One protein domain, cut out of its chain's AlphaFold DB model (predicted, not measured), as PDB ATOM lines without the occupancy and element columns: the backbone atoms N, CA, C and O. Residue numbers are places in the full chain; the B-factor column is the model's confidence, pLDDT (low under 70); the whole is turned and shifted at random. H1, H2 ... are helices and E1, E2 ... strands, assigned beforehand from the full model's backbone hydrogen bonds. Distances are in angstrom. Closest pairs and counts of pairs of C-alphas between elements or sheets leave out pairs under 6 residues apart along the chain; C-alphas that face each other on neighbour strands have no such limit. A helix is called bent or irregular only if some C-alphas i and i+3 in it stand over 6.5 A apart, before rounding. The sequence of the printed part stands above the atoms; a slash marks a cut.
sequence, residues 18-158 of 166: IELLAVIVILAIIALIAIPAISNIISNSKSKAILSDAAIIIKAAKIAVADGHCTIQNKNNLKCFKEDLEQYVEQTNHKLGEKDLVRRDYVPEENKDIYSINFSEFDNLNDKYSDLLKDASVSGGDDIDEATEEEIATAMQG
ATOM      1  N   ILE A  18     -36.251 -11.234  -0.369       90.62
ATOM      2  CA  ILE A  18     -36.471 -11.768   0.979       90.62
ATOM      3  C   ILE A  18     -35.542 -12.952   1.291       90.62
ATOM      4  O   ILE A  18     -35.046 -13.055   2.410       90.62
ATOM      5  N   GLU A  19     -35.251 -13.809   0.308       88.25
ATOM      6  CA  GLU A  19     -34.335 -14.945   0.480       88.25
ATOM      7  C   GLU A  19     -32.901 -14.461   0.694       88.25
ATOM      8  O   GLU A  19     -32.220 -14.924   1.608       88.25
ATOM      9  N   LEU A  20     -32.462 -13.467  -0.084       89.81
ATOM     10  CA  LEU A  20     -31.151 -12.850   0.117       89.81
ATOM     11  C   LEU A  20     -31.071 -12.107   1.455       89.81
ATOM     12  O   LEU A  20     -30.048 -12.174   2.137       89.81
ATOM     13  N   LEU A  21     -32.158 -11.451   1.866       92.25
ATOM     14  CA  LEU A  21     -32.227 -10.753   3.145       92.25
ATOM     15  C   LEU A  21     -32.091 -11.721   4.327       92.25
ATOM     16  O   LEU A  21     -31.316 -11.449   5.240       92.25
ATOM     17  N   ALA A  22     -32.772 -12.870   4.291       93.19
ATOM     18  CA  ALA A  22     -32.668 -13.881   5.342       93.19
ATOM     19  C   ALA A  22     -31.225 -14.393   5.520       93.19
ATOM     20  O   ALA A  22     -30.755 -14.535   6.650       93.19
ATOM     21  N   VAL A  23     -30.490 -14.604   4.421       94.56
ATOM     22  CA  VAL A  23     -29.085 -15.050   4.466       94.56
ATOM     23  C   VAL A  23     -28.180 -13.990   5.094       94.56
ATOM     24  O   VAL A  23     -27.365 -14.315   5.957       94.56
ATOM     25  N   ILE A  24     -28.337 -12.720   4.713       94.94
ATOM     26  CA  ILE A  24     -27.526 -11.622   5.260       94.94
ATOM     27  C   ILE A  24     -27.773 -11.461   6.766       94.94
ATOM     28  O   ILE A  24     -26.819 -11.266   7.516       94.94
ATOM     29  N   VAL A  25     -29.023 -11.598   7.221       95.88
ATOM     30  CA  VAL A  25     -29.365 -11.540   8.653       95.88
ATOM     31  C   VAL A  25     -28.644 -12.640   9.434       95.88
ATOM     32  O   VAL A  25     -28.043 -12.363  10.471       95.88
ATOM     33  N   ILE A  26     -28.647 -13.876   8.928       96.62
ATOM     34  CA  ILE A  26     -27.949 -14.990   9.584       96.62
ATOM     35  C   ILE A  26     -26.430 -14.750   9.601       96.62
ATOM     36  O   ILE A  26     -25.800 -14.911  10.648       96.62
ATOM     37  N   LEU A  27     -25.837 -14.305   8.484       96.56
ATOM     38  CA  LEU A  27     -24.406 -13.981   8.413       96.56
ATOM     39  C   LEU A  27     -24.016 -12.856   9.382       96.56
ATOM     40  O   LEU A  27     -22.952 -12.933   9.991       96.56
ATOM     41  N   ALA A  28     -24.877 -11.854   9.571       96.50
ATOM     42  CA  ALA A  28     -24.640 -10.763  10.513       96.50
ATOM     43  C   ALA A  28     -24.587 -11.256  11.969       96.50
ATOM     44  O   ALA A  28     -23.686 -10.871  12.715       96.50
ATOM     45  N   ILE A  29     -25.504 -12.147  12.367       96.75
ATOM     46  CA  ILE A  29     -25.522 -12.728  13.719       96.75
ATOM     47  C   ILE A  29     -24.269 -13.584  13.957       96.75
ATOM     48  O   ILE A  29     -23.633 -13.466  15.003       96.75
ATOM     49  N   ILE A  30     -23.886 -14.415  12.979       96.75
ATOM     50  CA  ILE A  30     -22.672 -15.240  13.070       96.75
ATOM     51  C   ILE A  30     -21.427 -14.351  13.169       96.75
ATOM     52  O   ILE A  30     -20.579 -14.579  14.033       96.75
ATOM     53  N   ALA A  31     -21.326 -13.317  12.329       95.19
ATOM     54  CA  ALA A  31     -20.192 -12.398  12.327       95.19
ATOM     55  C   ALA A  31     -20.033 -11.676  13.674       95.19
ATOM     56  O   ALA A  31     -18.913 -11.564  14.168       95.19
ATOM     57  N   LEU A  32     -21.137 -11.257  14.303       95.06
ATOM     58  CA  LEU A  32     -21.118 -10.565  15.596       95.06
ATOM     59  C   LEU A  32     -20.400 -11.375  16.693       95.06
ATOM     60  O   LEU A  32     -19.619 -10.813  17.456       95.06
ATOM     61  N   ILE A  33     -20.621 -12.692  16.751       93.62
ATOM     62  CA  ILE A  33     -19.980 -13.578  17.741       93.62
ATOM     63  C   ILE A  33     -18.574 -13.997  17.280       93.62
ATOM     64  O   ILE A  33     -17.657 -14.123  18.092       93.62
ATOM     65  N   ALA A  34     -18.385 -14.205  15.975       94.50
ATOM     66  CA  ALA A  34     -17.138 -14.726  15.423       94.50
ATOM     67  C   ALA A  34     -15.984 -13.707  15.443       94.50
ATOM     68  O   ALA A  34     -14.846 -14.091  15.717       94.50
ATOM     69  N   ILE A  35     -16.249 -12.420  15.184       92.12
ATOM     70  CA  ILE A  35     -15.218 -11.368  15.096       92.12
ATOM     71  C   ILE A  35     -14.320 -11.291  16.350       92.12
ATOM     72  O   ILE A  35     -13.100 -11.375  16.187       92.12
ATOM     73  N   PRO A  36     -14.843 -11.170  17.590       90.81
ATOM     74  CA  PRO A  36     -13.983 -11.080  18.773       90.81
ATOM     75  C   PRO A  36     -13.159 -12.356  19.005       90.81
ATOM     76  O   PRO A  36     -11.981 -12.273  19.354       90.81
ATOM     77  N   ALA A  37     -13.738 -13.536  18.755       92.06
ATOM     78  CA  ALA A  37     -13.037 -14.811  18.904       92.06
ATOM     79  C   ALA A  37     -11.879 -14.950  17.900       92.06
ATOM     80  O   ALA A  37     -10.757 -15.288  18.282       92.06
ATOM     81  N   ILE A  38     -12.129 -14.636  16.625       93.06
ATOM     82  CA  ILE A  38     -11.119 -14.686  15.559       93.06
ATOM     83  C   ILE A  38     -10.022 -13.642  15.801       93.06
ATOM     84  O   ILE A  38      -8.847 -13.949  15.614       93.06
ATOM     85  N   SER A  39     -10.374 -12.443  16.280       92.06
ATOM     86  CA  SER A  39      -9.403 -11.393  16.615       92.06
ATOM     87  C   SER A  39      -8.367 -11.869  17.641       92.06
ATOM     88  O   SER A  39      -7.163 -11.727  17.424       92.06
ATOM     89  N   ASN A  40      -8.812 -12.534  18.715       91.00
ATOM     90  CA  ASN A  40      -7.905 -13.087  19.723       91.00
ATOM     91  C   ASN A  40      -7.032 -14.229  19.161       91.00
ATOM     92  O   ASN A  40      -5.851 -14.346  19.477       91.00
ATOM     93  N   ILE A  41      -7.577 -15.084  18.292       93.00
ATOM     94  CA  ILE A  41      -6.789 -16.149  17.644       93.00
ATOM     95  C   ILE A  41      -5.694 -15.546  16.755       93.00
ATOM     96  O   ILE A  41      -4.551 -16.009  16.783       93.00
ATOM     97  N   ILE A  42      -6.019 -14.495  15.998       94.00
ATOM     98  CA  ILE A  42      -5.061 -13.800  15.135       94.00
ATOM     99  C   ILE A  42      -3.974 -13.118  15.972       94.00
ATOM    100  O   ILE A  42      -2.801 -13.276  15.646       94.00
ATOM    101  N   SER A  43      -4.321 -12.407  17.053       94.81
ATOM    102  CA  SER A  43      -3.324 -11.727  17.901       94.81
ATOM    103  C   SER A  43      -2.335 -12.719  18.524       94.81
ATOM    104  O   SER A  43      -1.122 -12.495  18.497       94.81
ATOM    105  N   ASN A  44      -2.834 -13.867  18.990       93.94
ATOM    106  CA  ASN A  44      -1.997 -14.947  19.506       93.94
ATOM    107  C   ASN A  44      -1.117 -15.566  18.410       93.94
ATOM    108  O   ASN A  44       0.044 -15.877  18.659       93.94
ATOM    109  N   SER A  45      -1.649 -15.738  17.197       94.12
ATOM    110  CA  SER A  45      -0.889 -16.285  16.064       94.12
ATOM    111  C   SER A  45       0.239 -15.348  15.631       94.12
ATOM    112  O   SER A  45       1.349 -15.815  15.391       94.12
ATOM    113  N   LYS A  46      -0.015 -14.032  15.598       93.75
ATOM    114  CA  LYS A  46       1.009 -13.010  15.332       93.75
ATOM    115  C   LYS A  46       2.112 -13.027  16.387       93.75
ATOM    116  O   LYS A  46       3.279 -13.127  16.037       93.75
ATOM    117  N   SER A  47       1.738 -13.033  17.666       93.69
ATOM    118  CA  SER A  47       2.706 -13.067  18.772       93.69
ATOM    119  C   SER A  47       3.569 -14.336  18.743       93.69
ATOM    120  O   SER A  47       4.780 -14.286  18.931       93.69
ATOM    121  N   LYS A  48       2.973 -15.492  18.422       92.94
ATOM    122  CA  LYS A  48       3.727 -16.738  18.214       92.94
ATOM    123  C   LYS A  48       4.670 -16.680  17.012       92.94
ATOM    124  O   LYS A  48       5.724 -17.303  17.068       92.94
ATOM    125  N   ALA A  49       4.289 -15.988  15.937       92.69
ATOM    126  CA  ALA A  49       5.159 -15.804  14.779       92.69
ATOM    127  C   ALA A  49       6.386 -14.958  15.145       92.69
ATOM    128  O   ALA A  49       7.490 -15.356  14.800       92.69
ATOM    129  N   ILE A  50       6.211 -13.887  15.928       91.88
ATOM    130  CA  ILE A  50       7.315 -13.069  16.461       91.88
ATOM    131  C   ILE A  50       8.270 -13.928  17.302       91.88
ATOM    132  O   ILE A  50       9.476 -13.915  17.072       91.88
ATOM    133  N   LEU A  51       7.745 -14.749  18.219       91.25
ATOM    134  CA  LEU A  51       8.575 -15.663  19.018       91.25
ATOM    135  C   LEU A  51       9.308 -16.704  18.166       91.25
ATOM    136  O   LEU A  51      10.461 -17.039  18.431       91.25
ATOM    137  N   SER A  52       8.645 -17.218  17.132       92.19
ATOM    138  CA  SER A  52       9.262 -18.144  16.184       92.19
ATOM    139  C   SER A  52      10.378 -17.473  15.384       92.19
ATOM    140  O   SER A  52      11.418 -18.094  15.181       92.19
ATOM    141  N   ASP A  53      10.175 -16.232  14.943       91.25
ATOM    142  CA  ASP A  53      11.184 -15.448  14.229       91.25
ATOM    143  C   ASP A  53      12.394 -15.192  15.140       91.25
ATOM    144  O   ASP A  53      13.521 -15.459  14.730       91.25
ATOM    145  N   ALA A  54      12.179 -14.820  16.407       90.50
ATOM    146  CA  ALA A  54      13.250 -14.677  17.395       90.50
ATOM    147  C   ALA A  54      14.063 -15.977  17.570       90.50
ATOM    148  O   ALA A  54      15.294 -15.962  17.554       90.50
ATOM    149  N   ALA A  55      13.394 -17.133  17.643       91.31
ATOM    150  CA  ALA A  55      14.066 -18.431  17.710       91.31
ATOM    151  C   ALA A  55      14.849 -18.774  16.424       91.31
ATOM    152  O   ALA A  55      15.898 -19.417  16.491       91.31
ATOM    153  N   ILE A  56      14.355 -18.371  15.249       90.94
ATOM    154  CA  ILE A  56      15.073 -18.518  13.972       90.94
ATOM    155  C   ILE A  56      16.320 -17.630  13.964       90.94
ATOM    156  O   ILE A  56      17.392 -18.106  13.599       90.94
ATOM    157  N   ILE A  57      16.207 -16.386  14.429       90.88
ATOM    158  CA  ILE A  57      17.325 -15.440  14.521       90.88
ATOM    159  C   ILE A  57      18.405 -15.972  15.472       90.88
ATOM    160  O   ILE A  57      19.581 -15.959  15.120       90.88
ATOM    161  N   ILE A  58      18.035 -16.524  16.633       91.19
ATOM    162  CA  ILE A  58      18.998 -17.170  17.541       91.19
ATOM    163  C   ILE A  58      19.717 -18.336  16.849       91.19
ATOM    164  O   ILE A  58      20.932 -18.484  16.973       91.19
ATOM    165  N   LYS A  59      18.998 -19.169  16.085       91.81
ATOM    166  CA  LYS A  59      19.615 -20.269  15.322       91.81
ATOM    167  C   LYS A  59      20.566 -19.759  14.243       91.81
ATOM    168  O   LYS A  59      21.642 -20.325  14.082       91.81
ATOM    169  N   ALA A  60      20.193 -18.696  13.541       90.50
ATOM    170  CA  ALA A  60      21.053 -18.039  12.566       90.50
ATOM    171  C   ALA A  60      22.317 -17.475  13.234       90.50
ATOM    172  O   ALA A  60      23.421 -17.690  12.745       90.50
ATOM    173  N   ALA A  61      22.179 -16.857  14.407       90.69
ATOM    174  CA  ALA A  61      23.307 -16.364  15.188       90.69
ATOM    175  C   ALA A  61      24.238 -17.484  15.661       90.69
ATOM    176  O   ALA A  61      25.451 -17.315  15.628       90.69
ATOM    177  N   LYS A  62      23.713 -18.656  16.039       91.75
ATOM    178  CA  LYS A  62      24.545 -19.833  16.356       91.75
ATOM    179  C   LYS A  62      25.429 -20.246  15.179       91.75
ATOM    180  O   LYS A  62      26.591 -20.584  15.384       91.75
ATOM    181  N   ILE A  63      24.887 -20.198  13.962       91.62
ATOM    182  CA  ILE A  63      25.643 -20.474  12.733       91.62
ATOM    183  C   ILE A  63      26.689 -19.371  12.514       91.62
ATOM    184  O   ILE A  63      27.870 -19.675  12.385       91.62
ATOM    185  N   ALA A  64      26.294 -18.098  12.607       90.81
ATOM    186  CA  ALA A  64      27.200 -16.957  12.451       90.81
ATOM    187  C   ALA A  64      28.366 -16.963  13.459       90.81
ATOM    188  O   ALA A  64      29.502 -16.634  13.114       90.81
ATOM    189  N   VAL A  65      28.104 -17.361  14.709       90.06
ATOM    190  CA  VAL A  65      29.127 -17.544  15.749       90.06
ATOM    191  C   VAL A  65      30.076 -18.681  15.383       90.06
ATOM    192  O   VAL A  65      31.285 -18.523  15.549       90.06
ATOM    193  N   ALA A  66      29.555 -19.808  14.891       89.38
ATOM    194  CA  ALA A  66      30.373 -20.946  14.472       89.38
ATOM    195  C   ALA A  66      31.297 -20.591  13.295       89.38
ATOM    196  O   ALA A  66      32.449 -21.023  13.274       89.38
ATOM    197  N   ASP A  67      30.819 -19.748  12.381       90.50
ATOM    198  CA  ASP A  67      31.588 -19.266  11.232       90.50
ATOM    199  C   ASP A  67      32.518 -18.081  11.586       90.50
ATOM    200  O   ASP A  67      33.351 -17.669  10.781       90.50
ATOM    201  N   GLY A  68      32.429 -17.542  12.809       88.00
ATOM    202  CA  GLY A  68      33.294 -16.463  13.301       88.00
ATOM    203  C   GLY A  68      32.926 -15.063  12.799       88.00
ATOM    204  O   GLY A  68      33.772 -14.170  12.817       88.00
ATOM    205  N   HIS A  69      31.679 -14.860  12.367       87.31
ATOM    206  CA  HIS A  69      31.195 -13.597  11.798       87.31
ATOM    207  C   HIS A  69      30.615 -12.618  12.826       87.31
ATOM    208  O   HIS A  69      30.276 -11.503  12.458       87.31
ATOM    209  N   CYS A  70      30.510 -13.003  14.100       88.12
ATOM    210  CA  CYS A  70      29.998 -12.123  15.150       88.12
ATOM    211  C   CYS A  70      31.106 -11.348  15.872       88.12
ATOM    212  O   CYS A  70      32.231 -11.824  16.052       88.12
ATOM    213  N   THR A  71      30.755 -10.169  16.380       85.50
ATOM    214  CA  THR A  71      31.669  -9.309  17.131       85.50
ATOM    215  C   THR A  71      32.031  -9.923  18.490       85.50
ATOM    216  O   THR A  71      31.183 -10.151  19.358       85.50
ATOM    217  N   ILE A  72      33.330 -10.140  18.712       81.44
ATOM    218  CA  ILE A  72      33.875 -10.608  19.991       81.44
ATOM    219  C   ILE A  72      33.965  -9.428  20.960       81.44
ATOM    220  O   ILE A  72      34.719  -8.487  20.725       81.44
ATOM    221  N   GLN A  73      33.245  -9.500  22.081       80.25
ATOM    222  CA  GLN A  73      33.443  -8.574  23.202       80.25
ATOM    223  C   GLN A  73      34.569  -9.093  24.108       80.25
ATOM    224  O   GLN A  73      35.476  -8.361  24.504       80.25
ATOM    225  N   ASN A  74      34.537 -10.393  24.420       81.50
ATOM    226  CA  ASN A  74      35.489 -11.073  25.296       81.50
ATOM    227  C   ASN A  74      35.533 -12.570  24.930       81.50
ATOM    228  O   ASN A  74      34.675 -13.051  24.197       81.50
ATOM    229  N   LYS A  75      36.453 -13.352  25.519       75.81
ATOM    230  CA  LYS A  75      36.476 -14.825  25.341       75.81
ATOM    231  C   LYS A  75      35.124 -15.489  25.641       75.81
ATOM    232  O   LYS A  75      34.753 -16.441  24.962       75.81
ATOM    233  N   ASN A  76      34.389 -14.954  26.615       82.88
ATOM    234  CA  ASN A  76      33.131 -15.540  27.064       82.88
ATOM    235  C   ASN A  76      31.904 -14.919  26.381       82.88
ATOM    236  O   ASN A  76      30.902 -15.608  26.243       82.88
ATOM    237  N   ASN A  77      31.988 -13.688  25.864       85.44
ATOM    238  CA  ASN A  77      30.815 -12.935  25.404       85.44
ATOM    239  C   ASN A  77      30.958 -12.495  23.945       85.44
ATOM    240  O   ASN A  77      31.950 -11.857  23.574       85.44
ATOM    241  N   LEU A  78      29.952 -12.813  23.133       89.62
ATOM    242  CA  LEU A  78      29.854 -12.425  21.725       89.62
ATOM    243  C   LEU A  78      28.544 -11.676  21.481       89.62
ATOM    244  O   LEU A  78      27.530 -11.968  22.112       89.62
ATOM    245  N   LYS A  79      28.583 -10.716  20.555       90.50
ATOM    246  CA  LYS A  79      27.411  -9.995  20.052       90.50
ATOM    247  C   LYS A  79      27.346 -10.143  18.538       90.50
ATOM    248  O   LYS A  79      28.324  -9.842  17.863       90.50
ATOM    249  N   CYS A  80      26.209 -10.587  18.031       89.31
ATOM    250  CA  CYS A  80      25.901 -10.614  16.609       89.31
ATOM    251  C   CYS A  80      24.901  -9.491  16.337       89.31
ATOM    252  O   CYS A  80      23.769  -9.551  16.825       89.31
ATOM    253  N   PHE A  81      25.332  -8.462  15.614       87.69
ATOM    254  CA  PHE A  81      24.446  -7.381  15.195       87.69
ATOM    255  C   PHE A  81      23.688  -7.775  13.931       87.69
ATOM    256  O   PHE A  81      23.985  -8.787  13.293       87.69
ATOM    257  N   LYS A  82      22.714  -6.953  13.549       86.31
ATOM    258  CA  LYS A  82      21.978  -7.105  12.299       86.31
ATOM    259  C   LYS A  82      22.900  -7.350  11.102       86.31
ATOM    260  O   LYS A  82      22.661  -8.293  10.359       86.31
ATOM    261  N   GLU A  83      23.951  -6.552  10.940       83.50
ATOM    262  CA  GLU A  83      24.862  -6.631   9.790       83.50
ATOM    263  C   GLU A  83      25.556  -7.999   9.701       83.50
ATOM    264  O   GLU A  83      25.778  -8.517   8.607       83.50
ATOM    265  N   ASP A  84      25.844  -8.611  10.852       85.62
ATOM    266  CA  ASP A  84      26.455  -9.939  10.934       85.62
ATOM    267  C   ASP A  84      25.443 -11.040  10.569       85.62
ATOM    268  O   ASP A  84      25.805 -12.066   9.985       85.62
ATOM    269  N   LEU A  85      24.169 -10.820  10.917       85.00
ATOM    270  CA  LEU A  85      23.071 -11.784  10.823       85.00
ATOM    271  C   LEU A  85      22.292 -11.724   9.505       85.00
ATOM    272  O   LEU A  85      21.643 -12.708   9.159       85.00
ATOM    273  N   GLU A  86      22.362 -10.626   8.752       81.81
ATOM    274  CA  GLU A  86      21.601 -10.431   7.507       81.81
ATOM    275  C   GLU A  86      21.811 -11.557   6.484       81.81
ATOM    276  O   GLU A  86      20.872 -11.944   5.795       81.81
ATOM    277  N   GLN A  87      23.018 -12.126   6.423       82.38
ATOM    278  CA  GLN A  87      23.355 -13.238   5.522       82.38
ATOM    279  C   GLN A  87      22.879 -14.620   6.013       82.38
ATOM    280  O   GLN A  87      22.884 -15.578   5.247       82.38
ATOM    281  N   TYR A  88      22.489 -14.738   7.287       84.50
ATOM    282  CA  TYR A  88      22.054 -15.996   7.911       84.50
ATOM    283  C   TYR A  88      20.547 -16.029   8.175       84.50
ATOM    284  O   TYR A  88      19.948 -17.101   8.265       84.50
ATOM    285  N   VAL A  89      19.926 -14.859   8.304       80.94
ATOM    286  CA  VAL A  89      18.489 -14.693   8.521       80.94
ATOM    287  C   VAL A  89      17.818 -14.477   7.166       80.94
ATOM    288  O   VAL A  89      17.295 -13.411   6.849       80.94
ATOM    289  N   GLU A  90      17.826 -15.515   6.333       67.81
ATOM    290  CA  GLU A  90      16.961 -15.549   5.160       67.81
ATOM    291  C   GLU A  90      15.590 -16.105   5.580       67.81
ATOM    292  O   GLU A  90      15.475 -17.272   5.948       67.81
ATOM    293  N   GLN A  91      14.540 -15.278   5.455       60.38
ATOM    294  CA  GLN A  91      13.106 -15.636   5.556       60.38
ATOM    295  C   GLN A  91      12.410 -15.541   6.931       60.38
ATOM    296  O   GLN A  91      11.485 -16.309   7.201       60.38
ATOM    297  N   THR A  92      12.742 -14.569   7.779       64.38
ATOM    298  CA  THR A  92      11.804 -14.167   8.847       64.38
ATOM    299  C   THR A  92      10.725 -13.233   8.291       64.38
ATOM    300  O   THR A  92      10.969 -12.468   7.352       64.38
ATOM    301  N   ASN A  93       9.506 -13.292   8.842       67.06
ATOM    302  CA  ASN A  93       8.434 -12.370   8.432       67.06
ATOM    303  C   ASN A  93       8.723 -10.935   8.891       67.06
ATOM    304  O   ASN A  93       8.266  -9.982   8.257       67.06
ATOM    305  N   HIS A  94       9.507 -10.795   9.960       73.81
ATOM    306  CA  HIS A  94       9.957  -9.522  10.503       73.81
ATOM    307  C   HIS A  94      11.460  -9.352  10.276       73.81
ATOM    308  O   HIS A  94      12.249 -10.269  10.513       73.81
ATOM    309  N   LYS A  95      11.855  -8.180   9.774       77.19
ATOM    310  CA  LYS A  95      13.264  -7.840   9.547       77.19
ATOM    311  C   LYS A  95      13.887  -7.373  10.853       77.19
ATOM    312  O   LYS A  95      13.245  -6.641  11.592       77.19
ATOM    313  N   LEU A  96      15.156  -7.711  11.056       82.12
ATOM    314  CA  LEU A  96      15.958  -7.158  12.144       82.12
ATOM    315  C   LEU A  96      15.987  -5.620  12.061       82.12
ATOM    316  O   LEU A  96      16.342  -5.030  11.024       82.12
ATOM    317  N   GLY A  97      15.602  -4.977  13.157       80.94
ATOM    318  CA  GLY A  97      15.806  -3.562  13.430       80.94
ATOM    319  C   GLY A  97      17.279  -3.241  13.694       80.94
ATOM    320  O   GLY A  97      18.098  -4.125  13.917       80.94
ATOM    321  N   GLU A  98      17.640  -1.956  13.665       78.75
ATOM    322  CA  GLU A  98      19.031  -1.514  13.903       78.75
ATOM    323  C   GLU A  98      19.528  -1.794  15.329       78.75
ATOM    324  O   GLU A  98      20.729  -1.866  15.565       78.75
ATOM    325  N   LYS A  99      18.608  -1.926  16.290       80.38
ATOM    326  CA  LYS A  99      18.933  -2.212  17.693       80.38
ATOM    327  C   LYS A  99      18.912  -3.703  18.019       80.38
ATOM    328  O   LYS A  99      19.379  -4.079  19.091       80.38
ATOM    329  N   ASP A 100      18.402  -4.519  17.101       88.12
ATOM    330  CA  ASP A 100      18.245  -5.945  17.328       88.12
ATOM    331  C   ASP A 100      19.615  -6.617  17.286       88.12
ATOM    332  O   ASP A 100      20.428  -6.387  16.383       88.12
ATOM    333  N   LEU A 101      19.879  -7.460  18.275       89.88
ATOM    334  CA  LEU A 101      21.133  -8.189  18.377       89.88
ATOM    335  C   LEU A 101      20.930  -9.501  19.119       89.88
ATOM    336  O   LEU A 101      20.069  -9.621  19.989       89.88
ATOM    337  N   VAL A 102      21.772 -10.479  18.797       90.75
ATOM    338  CA  VAL A 102      21.874 -11.723  19.560       90.75
ATOM    339  C   VAL A 102      23.157 -11.695  20.369       90.75
ATOM    340  O   VAL A 102      24.230 -11.369  19.857       90.75
ATOM    341  N   ARG A 103      23.058 -12.057  21.640       90.38
ATOM    342  CA  ARG A 103      24.190 -12.267  22.527       90.38
ATOM    343  C   ARG A 103      24.418 -13.746  22.741       90.38
ATOM    344  O   ARG A 103      23.485 -14.546  22.778       90.38
ATOM    345  N   ARG A 104      25.690 -14.090  22.898       90.44
ATOM    346  CA  ARG A 104      26.113 -15.387  23.404       90.44
ATOM    347  C   ARG A 104      27.011 -15.174  24.607       90.44
ATOM    348  O   ARG A 104      28.129 -14.675  24.446       90.44
ATOM    349  N   ASP A 105      26.563 -15.623  25.766       88.50
ATOM    350  CA  ASP A 105      27.298 -15.568  27.023       88.50
ATOM    351  C   ASP A 105      27.691 -17.006  27.432       88.50
ATOM    352  O   ASP A 105      26.849 -17.885  27.623       88.50
ATOM    353  N   TYR A 106      28.998 -17.276  27.500       86.94
ATOM    354  CA  TYR A 106      29.550 -18.579  27.885       86.94
ATOM    355  C   TYR A 106      29.682 -18.664  29.405       86.94
ATOM    356  O   TYR A 106      30.425 -17.880  30.006       86.94
ATOM    357  N   VAL A 107      29.004 -19.640  30.013       84.62
ATOM    358  CA  VAL A 107      29.029 -19.911  31.456       84.62
ATOM    359  C   VAL A 107      30.079 -20.989  31.748       84.62
ATOM    360  O   VAL A 107      29.847 -22.166  31.458       84.62
ATOM    361  N   PRO A 108      31.238 -20.636  32.343       82.62
ATOM    362  CA  PRO A 108      32.329 -21.589  32.556       82.62
ATOM    363  C   PRO A 108      31.990 -22.681  33.573       82.62
ATOM    364  O   PRO A 108      32.544 -23.773  33.495       82.62
ATOM    365  N   GLU A 109      31.099 -22.381  34.522       83.31
ATOM    366  CA  GLU A 109      30.697 -23.298  35.595       83.31
ATOM    367  C   GLU A 109      29.889 -24.488  35.064       83.31
ATOM    368  O   GLU A 109      30.026 -25.602  35.565       83.31
ATOM    369  N   GLU A 110      29.106 -24.268  34.004       81.56
ATOM    370  CA  GLU A 110      28.261 -25.287  33.373       81.56
ATOM    371  C   GLU A 110      28.795 -25.766  32.014       81.56
ATOM    372  O   GLU A 110      28.230 -26.686  31.423       81.56
ATOM    373  N   ASN A 111      29.880 -25.163  31.508       85.38
ATOM    374  CA  ASN A 111      30.410 -25.405  30.160       85.38
ATOM    375  C   ASN A 111      29.300 -25.285  29.087       85.38
ATOM    376  O   ASN A 111      29.177 -26.131  28.198       85.38
ATOM    377  N   LYS A 112      28.461 -24.245  29.216       86.06
ATOM    378  CA  LYS A 112      27.245 -24.016  28.419       86.06
ATOM    379  C   LYS A 112      27.269 -22.616  27.799       86.06
ATOM    380  O   LYS A 112      27.612 -21.645  28.471       86.06
ATOM    381  N   ASP A 113      26.872 -22.520  26.532       86.69
ATOM    382  CA  ASP A 113      26.576 -21.246  25.870       86.69
ATOM    383  C   ASP A 113      25.099 -20.888  26.069       86.69
ATOM    384  O   ASP A 113      24.214 -21.672  25.711       86.69
ATOM    385  N   ILE A 114      24.836 -19.697  26.602       88.38
ATOM    386  CA  ILE A 114      23.495 -19.115  26.692       88.38
ATOM    387  C   ILE A 114      23.343 -18.116  25.551       88.38
ATOM    388  O   ILE A 114      24.191 -17.242  25.372       88.38
ATOM    389  N   TYR A 115      22.274 -18.267  24.769       90.44
ATOM    390  CA  TYR A 115      21.935 -17.349  23.687       90.44
ATOM    391  C   TYR A 115      20.699 -16.542  24.065       90.44
ATOM    392  O   TYR A 115      19.653 -17.121  24.376       90.44
ATOM    393  N   SER A 116      20.818 -15.223  23.981       89.62
ATOM    394  CA  SER A 116      19.741 -14.268  24.228       89.62
ATOM    395  C   SER A 116      19.603 -13.293  23.070       89.62
ATOM    396  O   SER A 116      20.552 -13.033  22.332       89.62
ATOM    397  N   ILE A 117      18.396 -12.780  22.864       89.50
ATOM    398  CA  ILE A 117      18.077 -11.864  21.774       89.50
ATOM    399  C   ILE A 117      17.399 -10.613  22.323       89.50
ATOM    400  O   ILE A 117      16.448 -10.702  23.097       89.50
ATOM    401  N   ASN A 118      17.880  -9.456  21.878       90.50
ATOM    402  CA  ASN A 118      17.138  -8.204  21.907       90.50
ATOM    403  C   ASN A 118      16.425  -8.078  20.560       90.50
ATOM    404  O   ASN A 118      17.079  -8.095  19.511       90.50
ATOM    405  N   PHE A 119      15.094  -8.036  20.589       88.69
ATOM    406  CA  PHE A 119      14.276  -8.015  19.384       88.69
ATOM    407  C   PHE A 119      13.171  -6.974  19.512       88.69
ATOM    408  O   PHE A 119      12.239  -7.138  20.293       88.69
ATOM    409  N   SER A 120      13.260  -5.922  18.703       87.62
ATOM    410  CA  SER A 120      12.319  -4.796  18.687       87.62
ATOM    411  C   SER A 120      10.861  -5.199  18.447       87.62
ATOM    412  O   SER A 120       9.941  -4.523  18.895       87.62
ATOM    413  N   GLU A 121      10.613  -6.330  17.789       88.69
ATOM    414  CA  GLU A 121       9.255  -6.838  17.574       88.69
ATOM    415  C   GLU A 121       8.605  -7.414  18.842       88.69
ATOM    416  O   GLU A 121       7.408  -7.706  18.829       88.69
ATOM    417  N   PHE A 122       9.336  -7.567  19.953       88.12
ATOM    418  CA  PHE A 122       8.727  -7.939  21.232       88.12
ATOM    419  C   PHE A 122       7.712  -6.896  21.729       88.12
ATOM    420  O   PHE A 122       6.717  -7.282  22.346       88.12
ATOM    421  N   ASP A 123       7.859  -5.627  21.339       86.25
ATOM    422  CA  ASP A 123       6.879  -4.563  21.608       86.25
ATOM    423  C   ASP A 123       5.520  -4.821  20.929       86.25
ATOM    424  O   ASP A 123       4.481  -4.318  21.362       86.25
ATOM    425  N   ASN A 124       5.503  -5.632  19.866       88.88
ATOM    426  CA  ASN A 124       4.302  -5.976  19.103       88.88
ATOM    427  C   ASN A 124       3.600  -7.250  19.611       88.88
ATOM    428  O   ASN A 124       2.639  -7.729  18.989       88.88
ATOM    429  N   LEU A 125       4.056  -7.823  20.729       89.88
ATOM    430  CA  LEU A 125       3.384  -8.943  21.381       89.88
ATOM    431  C   LEU A 125       2.058  -8.499  22.006       89.88
ATOM    432  O   LEU A 125       1.903  -7.385  22.500       89.88
ATOM    433  N   ASN A 126       1.076  -9.400  22.015       91.19
ATOM    434  CA  ASN A 126      -0.142  -9.167  22.784       91.19
ATOM    435  C   ASN A 126       0.115  -9.317  24.297       91.19
ATOM    436  O   ASN A 126       1.082  -9.964  24.701       91.19
ATOM    437  N   ASP A 127      -0.811  -8.809  25.116       89.94
ATOM    438  CA  ASP A 127      -0.727  -8.831  26.588       89.94
ATOM    439  C   ASP A 127      -0.385 -10.213  27.157       89.94
ATOM    440  O   ASP A 127       0.379 -10.348  28.103       89.94
ATOM    441  N   LYS A 128      -0.923 -11.277  26.547       90.12
ATOM    442  CA  LYS A 128      -0.658 -12.642  26.992       90.12
ATOM    443  C   LYS A 128       0.817 -12.998  26.836       90.12
ATOM    444  O   LYS A 128       1.384 -13.532  27.775       90.12
ATOM    445  N   TYR A 129       1.401 -12.818  25.653       89.44
ATOM    446  CA  TYR A 129       2.780 -13.244  25.393       89.44
ATOM    447  C   TYR A 129       3.805 -12.275  25.969       89.44
ATOM    448  O   TYR A 129       4.863 -12.741  26.388       89.44
ATOM    449  N   SER A 130       3.480 -10.983  26.056       87.06
ATOM    450  CA  SER A 130       4.326 -10.036  26.774       87.06
ATOM    451  C   SER A 130       4.405 -10.402  28.255       87.06
ATOM    452  O   SER A 130       5.501 -10.542  28.778       87.06
ATOM    453  N   ASP A 131       3.284 -10.727  28.905       86.12
ATOM    454  CA  ASP A 131       3.275 -11.188  30.300       86.12
ATOM    455  C   ASP A 131       4.033 -12.504  30.533       86.12
ATOM    456  O   ASP A 131       4.498 -12.754  31.645       86.12
ATOM    457  N   LEU A 132       4.153 -13.370  29.520       86.69
ATOM    458  CA  LEU A 132       4.960 -14.589  29.638       86.69
ATOM    459  C   LEU A 132       6.464 -14.299  29.602       86.69
ATOM    460  O   LEU A 132       7.215 -15.111  30.134       86.69
ATOM    461  N   LEU A 133       6.875 -13.187  28.986       83.69
ATOM    462  CA  LEU A 133       8.270 -12.782  28.809       83.69
ATOM    463  C   LEU A 133       8.691 -11.608  29.702       83.69
ATOM    464  O   LEU A 133       9.873 -11.318  29.774       83.69
ATOM    465  N   LYS A 134       7.781 -10.933  30.411       75.94
ATOM    466  CA  LYS A 134       8.144  -9.843  31.340       75.94
ATOM    467  C   LYS A 134       9.137 -10.271  32.421       75.94
ATOM    468  O   LYS A 134       9.945  -9.464  32.857       75.94
ATOM    469  N   ASP A 135       9.091 -11.540  32.820       67.06
ATOM    470  CA  ASP A 135      10.012 -12.112  33.805       67.06
ATOM    471  C   ASP A 135      11.357 -12.560  33.179       67.06
ATOM    472  O   ASP A 135      12.244 -12.994  33.906       67.06
ATOM    473  N   ALA A 136      11.504 -12.463  31.850       64.81
ATOM    474  CA  ALA A 136      12.695 -12.858  31.089       64.81
ATOM    475  C   ALA A 136      13.805 -11.789  31.084       64.81
ATOM    476  O   ALA A 136      14.968 -12.074  30.800       64.81
ATOM    477  N   SER A 137      13.469 -10.531  31.395       58.72
ATOM    478  CA  SER A 137      14.439  -9.442  31.348       58.72
ATOM    479  C   SER A 137      15.382  -9.497  32.554       58.72
ATOM    480  O   SER A 137      15.036  -9.179  33.697       58.72
ATOM    481  N   VAL A 138      16.648  -9.835  32.296       51.47
ATOM    482  CA  VAL A 138      17.735  -9.501  33.219       51.47
ATOM    483  C   VAL A 138      17.869  -7.979  33.213       51.47
ATOM    484  O   VAL A 138      18.563  -7.405  32.380       51.47
ATOM    485  N   SER A 139      17.206  -7.352  34.186       37.31
ATOM    486  CA  SER A 139      17.261  -5.934  34.566       37.31
ATOM    487  C   SER A 139      16.035  -5.095  34.185       37.31
ATOM    488  O   SER A 139      16.106  -4.221  33.334       37.31
ATOM    489  N   GLY A 140      14.970  -5.248  34.976       41.91
ATOM    490  CA  GLY A 140      14.254  -4.115  35.573       41.91
ATOM    491  C   GLY A 140      13.787  -3.018  34.614       41.91
ATOM    492  O   GLY A 140      14.234  -1.877  34.720       41.91
ATOM    493  N   GLY A 141      12.839  -3.360  33.753       46.00
ATOM    494  CA  GLY A 141      11.978  -2.443  33.014       46.00
ATOM    495  C   GLY A 141      10.670  -3.167  32.707       46.00
ATOM    496  O   GLY A 141      10.667  -4.391  32.606       46.00
ATOM    497  N   ASP A 142       9.557  -2.441  32.598       54.09
ATOM    498  CA  ASP A 142       8.251  -3.018  32.227       54.09
ATOM    499  C   ASP A 142       8.237  -3.592  30.783       54.09
ATOM    500  O   ASP A 142       7.266  -4.252  30.392       54.09
ATOM    501  N   ASP A 143       9.326  -3.376  30.032       60.09
ATOM    502  CA  ASP A 143       9.550  -3.742  28.634       60.09
ATOM    503  C   ASP A 143      10.479  -4.966  28.486       60.09
ATOM    504  O   ASP A 143      11.351  -5.248  29.313       60.09
ATOM    505  N   ILE A 144      10.282  -5.721  27.404       65.56
ATOM    506  CA  ILE A 144      10.974  -6.987  27.136       65.56
ATOM    507  C   ILE A 144      12.213  -6.700  26.281       65.56
ATOM    508  O   ILE A 144      12.224  -6.933  25.073       65.56
ATOM    509  N   ASP A 145      13.263  -6.170  26.901       69.44
ATOM    510  CA  ASP A 145      14.473  -5.789  26.163       69.44
ATOM    511  C   ASP A 145      15.324  -6.997  25.738       69.44
ATOM    512  O   ASP A 145      16.086  -6.921  24.777       69.44
ATOM    513  N   GLU A 146      15.239  -8.125  26.439       82.56
ATOM    514  CA  GLU A 146      16.072  -9.295  26.163       82.56
ATOM    515  C   GLU A 146      15.359 -10.578  26.602       82.56
ATOM    516  O   GLU A 146      14.705 -10.593  27.644       82.56
ATOM    517  N   ALA A 147      15.471 -11.642  25.803       86.25
ATOM    518  CA  ALA A 147      14.953 -12.969  26.141       86.25
ATOM    519  C   ALA A 147      15.914 -14.075  25.682       86.25
ATOM    520  O   ALA A 147      16.475 -14.010  24.582       86.25
ATOM    521  N   THR A 148      16.097 -15.110  26.495       87.75
ATOM    522  CA  THR A 148      16.890 -16.298  26.165       87.75
ATOM    523  C   THR A 148      16.115 -17.276  25.281       87.75
ATOM    524  O   THR A 148      14.882 -17.275  25.199       87.75
ATOM    525  N   GLU A 149      16.839 -18.169  24.604       87.50
ATOM    526  CA  GLU A 149      16.233 -19.238  23.802       87.50
ATOM    527  C   GLU A 149      15.271 -20.125  24.617       87.50
ATOM    528  O   GLU A 149      14.226 -20.542  24.107       87.50
ATOM    529  N   GLU A 150      15.607 -20.414  25.877       86.69
ATOM    530  CA  GLU A 150      14.784 -21.251  26.753       86.69
ATOM    531  C   GLU A 150      13.499 -20.526  27.178       86.69
ATOM    532  O   GLU A 150      12.418 -21.130  27.225       86.69
ATOM    533  N   GLU A 151      13.585 -19.219  27.400       87.75
ATOM    534  CA  GLU A 151      12.451 -18.366  27.743       87.75
ATOM    535  C   GLU A 151      11.474 -18.241  26.577       87.75
ATOM    536  O   GLU A 151      10.270 -18.462  26.742       87.75
ATOM    537  N   ILE A 152      11.993 -18.018  25.367       88.69
ATOM    538  CA  ILE A 152      11.199 -18.012  24.133       88.69
ATOM    539  C   ILE A 152      10.511 -19.370  23.943       88.69
ATOM    540  O   ILE A 152       9.301 -19.429  23.699       88.69
ATOM    541  N   ALA A 153      11.237 -20.480  24.114       89.62
ATOM    542  CA  ALA A 153      10.667 -21.822  24.000       89.62
ATOM    543  C   ALA A 153       9.567 -22.089  25.047       89.62
ATOM    544  O   ALA A 153       8.562 -22.747  24.749       89.62
ATOM    545  N   THR A 154       9.726 -21.558  26.260       89.00
ATOM    546  CA  THR A 154       8.753 -21.670  27.356       89.00
ATOM    547  C   THR A 154       7.501 -20.834  27.076       89.00
ATOM    548  O   THR A 154       6.377 -21.348  27.166       89.00
ATOM    549  N   ALA A 155       7.670 -19.596  26.614       88.06
ATOM    550  CA  ALA A 155       6.575 -18.713  26.227       88.06
ATOM    551  C   ALA A 155       5.780 -19.262  25.027       88.06
ATOM    552  O   ALA A 155       4.546 -19.200  25.012       88.06
ATOM    553  N   MET A 156       6.437 -19.909  24.053       89.25
ATOM    554  CA  MET A 156       5.760 -20.584  22.931       89.25
ATOM    555  C   MET A 156       4.836 -21.727  23.388       89.25
ATOM    556  O   MET A 156       3.788 -21.962  22.769       89.25
ATOM    557  N   GLN A 157       5.178 -22.400  24.493       90.12
ATOM    558  CA  GLN A 157       4.331 -23.409  25.145       90.12
ATOM    559  C   GLN A 157       3.185 -22.792  25.963       90.12
ATOM    560  O   GLN A 157       2.328 -23.522  26.463       90.12
ATOM    561  N   GLY A 158       3.135 -21.463  26.091       85.81
ATOM    562  CA  GLY A 158       2.141 -20.754  26.891       85.81
ATOM    563  C   GLY A 158       2.391 -20.844  28.397       85.81
ATOM    564  O   GLY A 158       1.442 -20.695  29.165       85.81
TER     565      GLY A 158
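AT A GLANCE: This is residues 18 to 158 of the 166 residues of the protein "Putative major pilin subunit" of Kurthia zopfii (UniProt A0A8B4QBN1). One very long, bent helix, H1, sticks out as a bare arm with residues 18 to 39, and its later arm H1b runs on as the spine of a compact head. In the head, a three-stranded sheet is crossed slantwise on one face by residues 54 to 65, while the short helices H3, H4 and H5 pack on an earlier stretch of H1b. The 141 printed residues hold five named helices and three named strands, in the order H1 E1 H2 E2 E3 H3 H4 H5; the sheet order is E1 E2 E3, all antiparallel, and the class is mostly helix. The whole is loose, with a radius of gyration of the C-alphas of 20.1 A, and spans 77 by 31 by 23 A, the arm making much of the length.

IN THESE COORDINATES: H1, residues 18 to 66, was assigned as one helix by its hydrogen bonds but is bent, C-alphas 33 and 36 being 6.6 A apart. Its arm H1a, residues 18 to 33, begins with C-alpha 18 at (-36.471, -11.768, 0.979) and is 23.6 A long; H1b, residues 36 to 66, is 45.6 A long and ends with C-alpha 66 at (30.373, -20.946, 14.472). E1 is residues 77 to 81, H2 82 to 85, E2 101 to 107, 19.3 A long, and E3 112 to 118, 19.9 A. H3 is residues 120 to 124. H4, residues 127 to 136, is irregular, with C-alphas 132 and 135 at 7.0 A. H5, residues 149 to 156, ends with C-alpha 156 at (5.760, -20.584, 22.931).

HOW THE PARTS SIT: H1a and H1b stand at a steep tilt of 53 degrees. H1b is on one face of the sheet, two layers of helix and sheet, at a height of 9.2 A; it runs slantwise to the strands, at 50 degrees to E3 on the local plane. E1 and E2 are antiparallel, with N 80 and O 102 at 2.8 A, within hydrogen-bond range; E2 and E3 form a hairpin, with N 103 and O 116 at 2.8 A. H5 touches H1b, C-alphas of Ile 152 and Leu 51 closest at 6.2 A, opposite ways at a shallow tilt of 15 degrees. H4 and H5 form a helical hairpin, C-alphas of Leu 132 and Ala 155 closest at 5.6 A. H3 only just touches H1b, with 3 pairs of C-alphas within 8 A, Glu 121 and Ile 50 closest at 6.6 A. H2 touches H1b, Leu 85 and Ala 61 having the closest C-alphas at 6.3 A. Every O i to N i+4 pair is within hydrogen-bond range in H1b and H5, against 11 of 12 in H1a, 4 of 6 in H4 and 0 of 1 in H3, which has 2 of 2 O i to N i+3 pairs; H2 is too short for such a pair.

THE WHOLE: The C-alphas of Ile 18 and Lys 75, the two farthest apart, are 77.0 A apart. The printed part has no cut. The links H2 to E2 and H4 to H5 are long. Confidence is under 70 at residues 90 to 93 and 135 to 145.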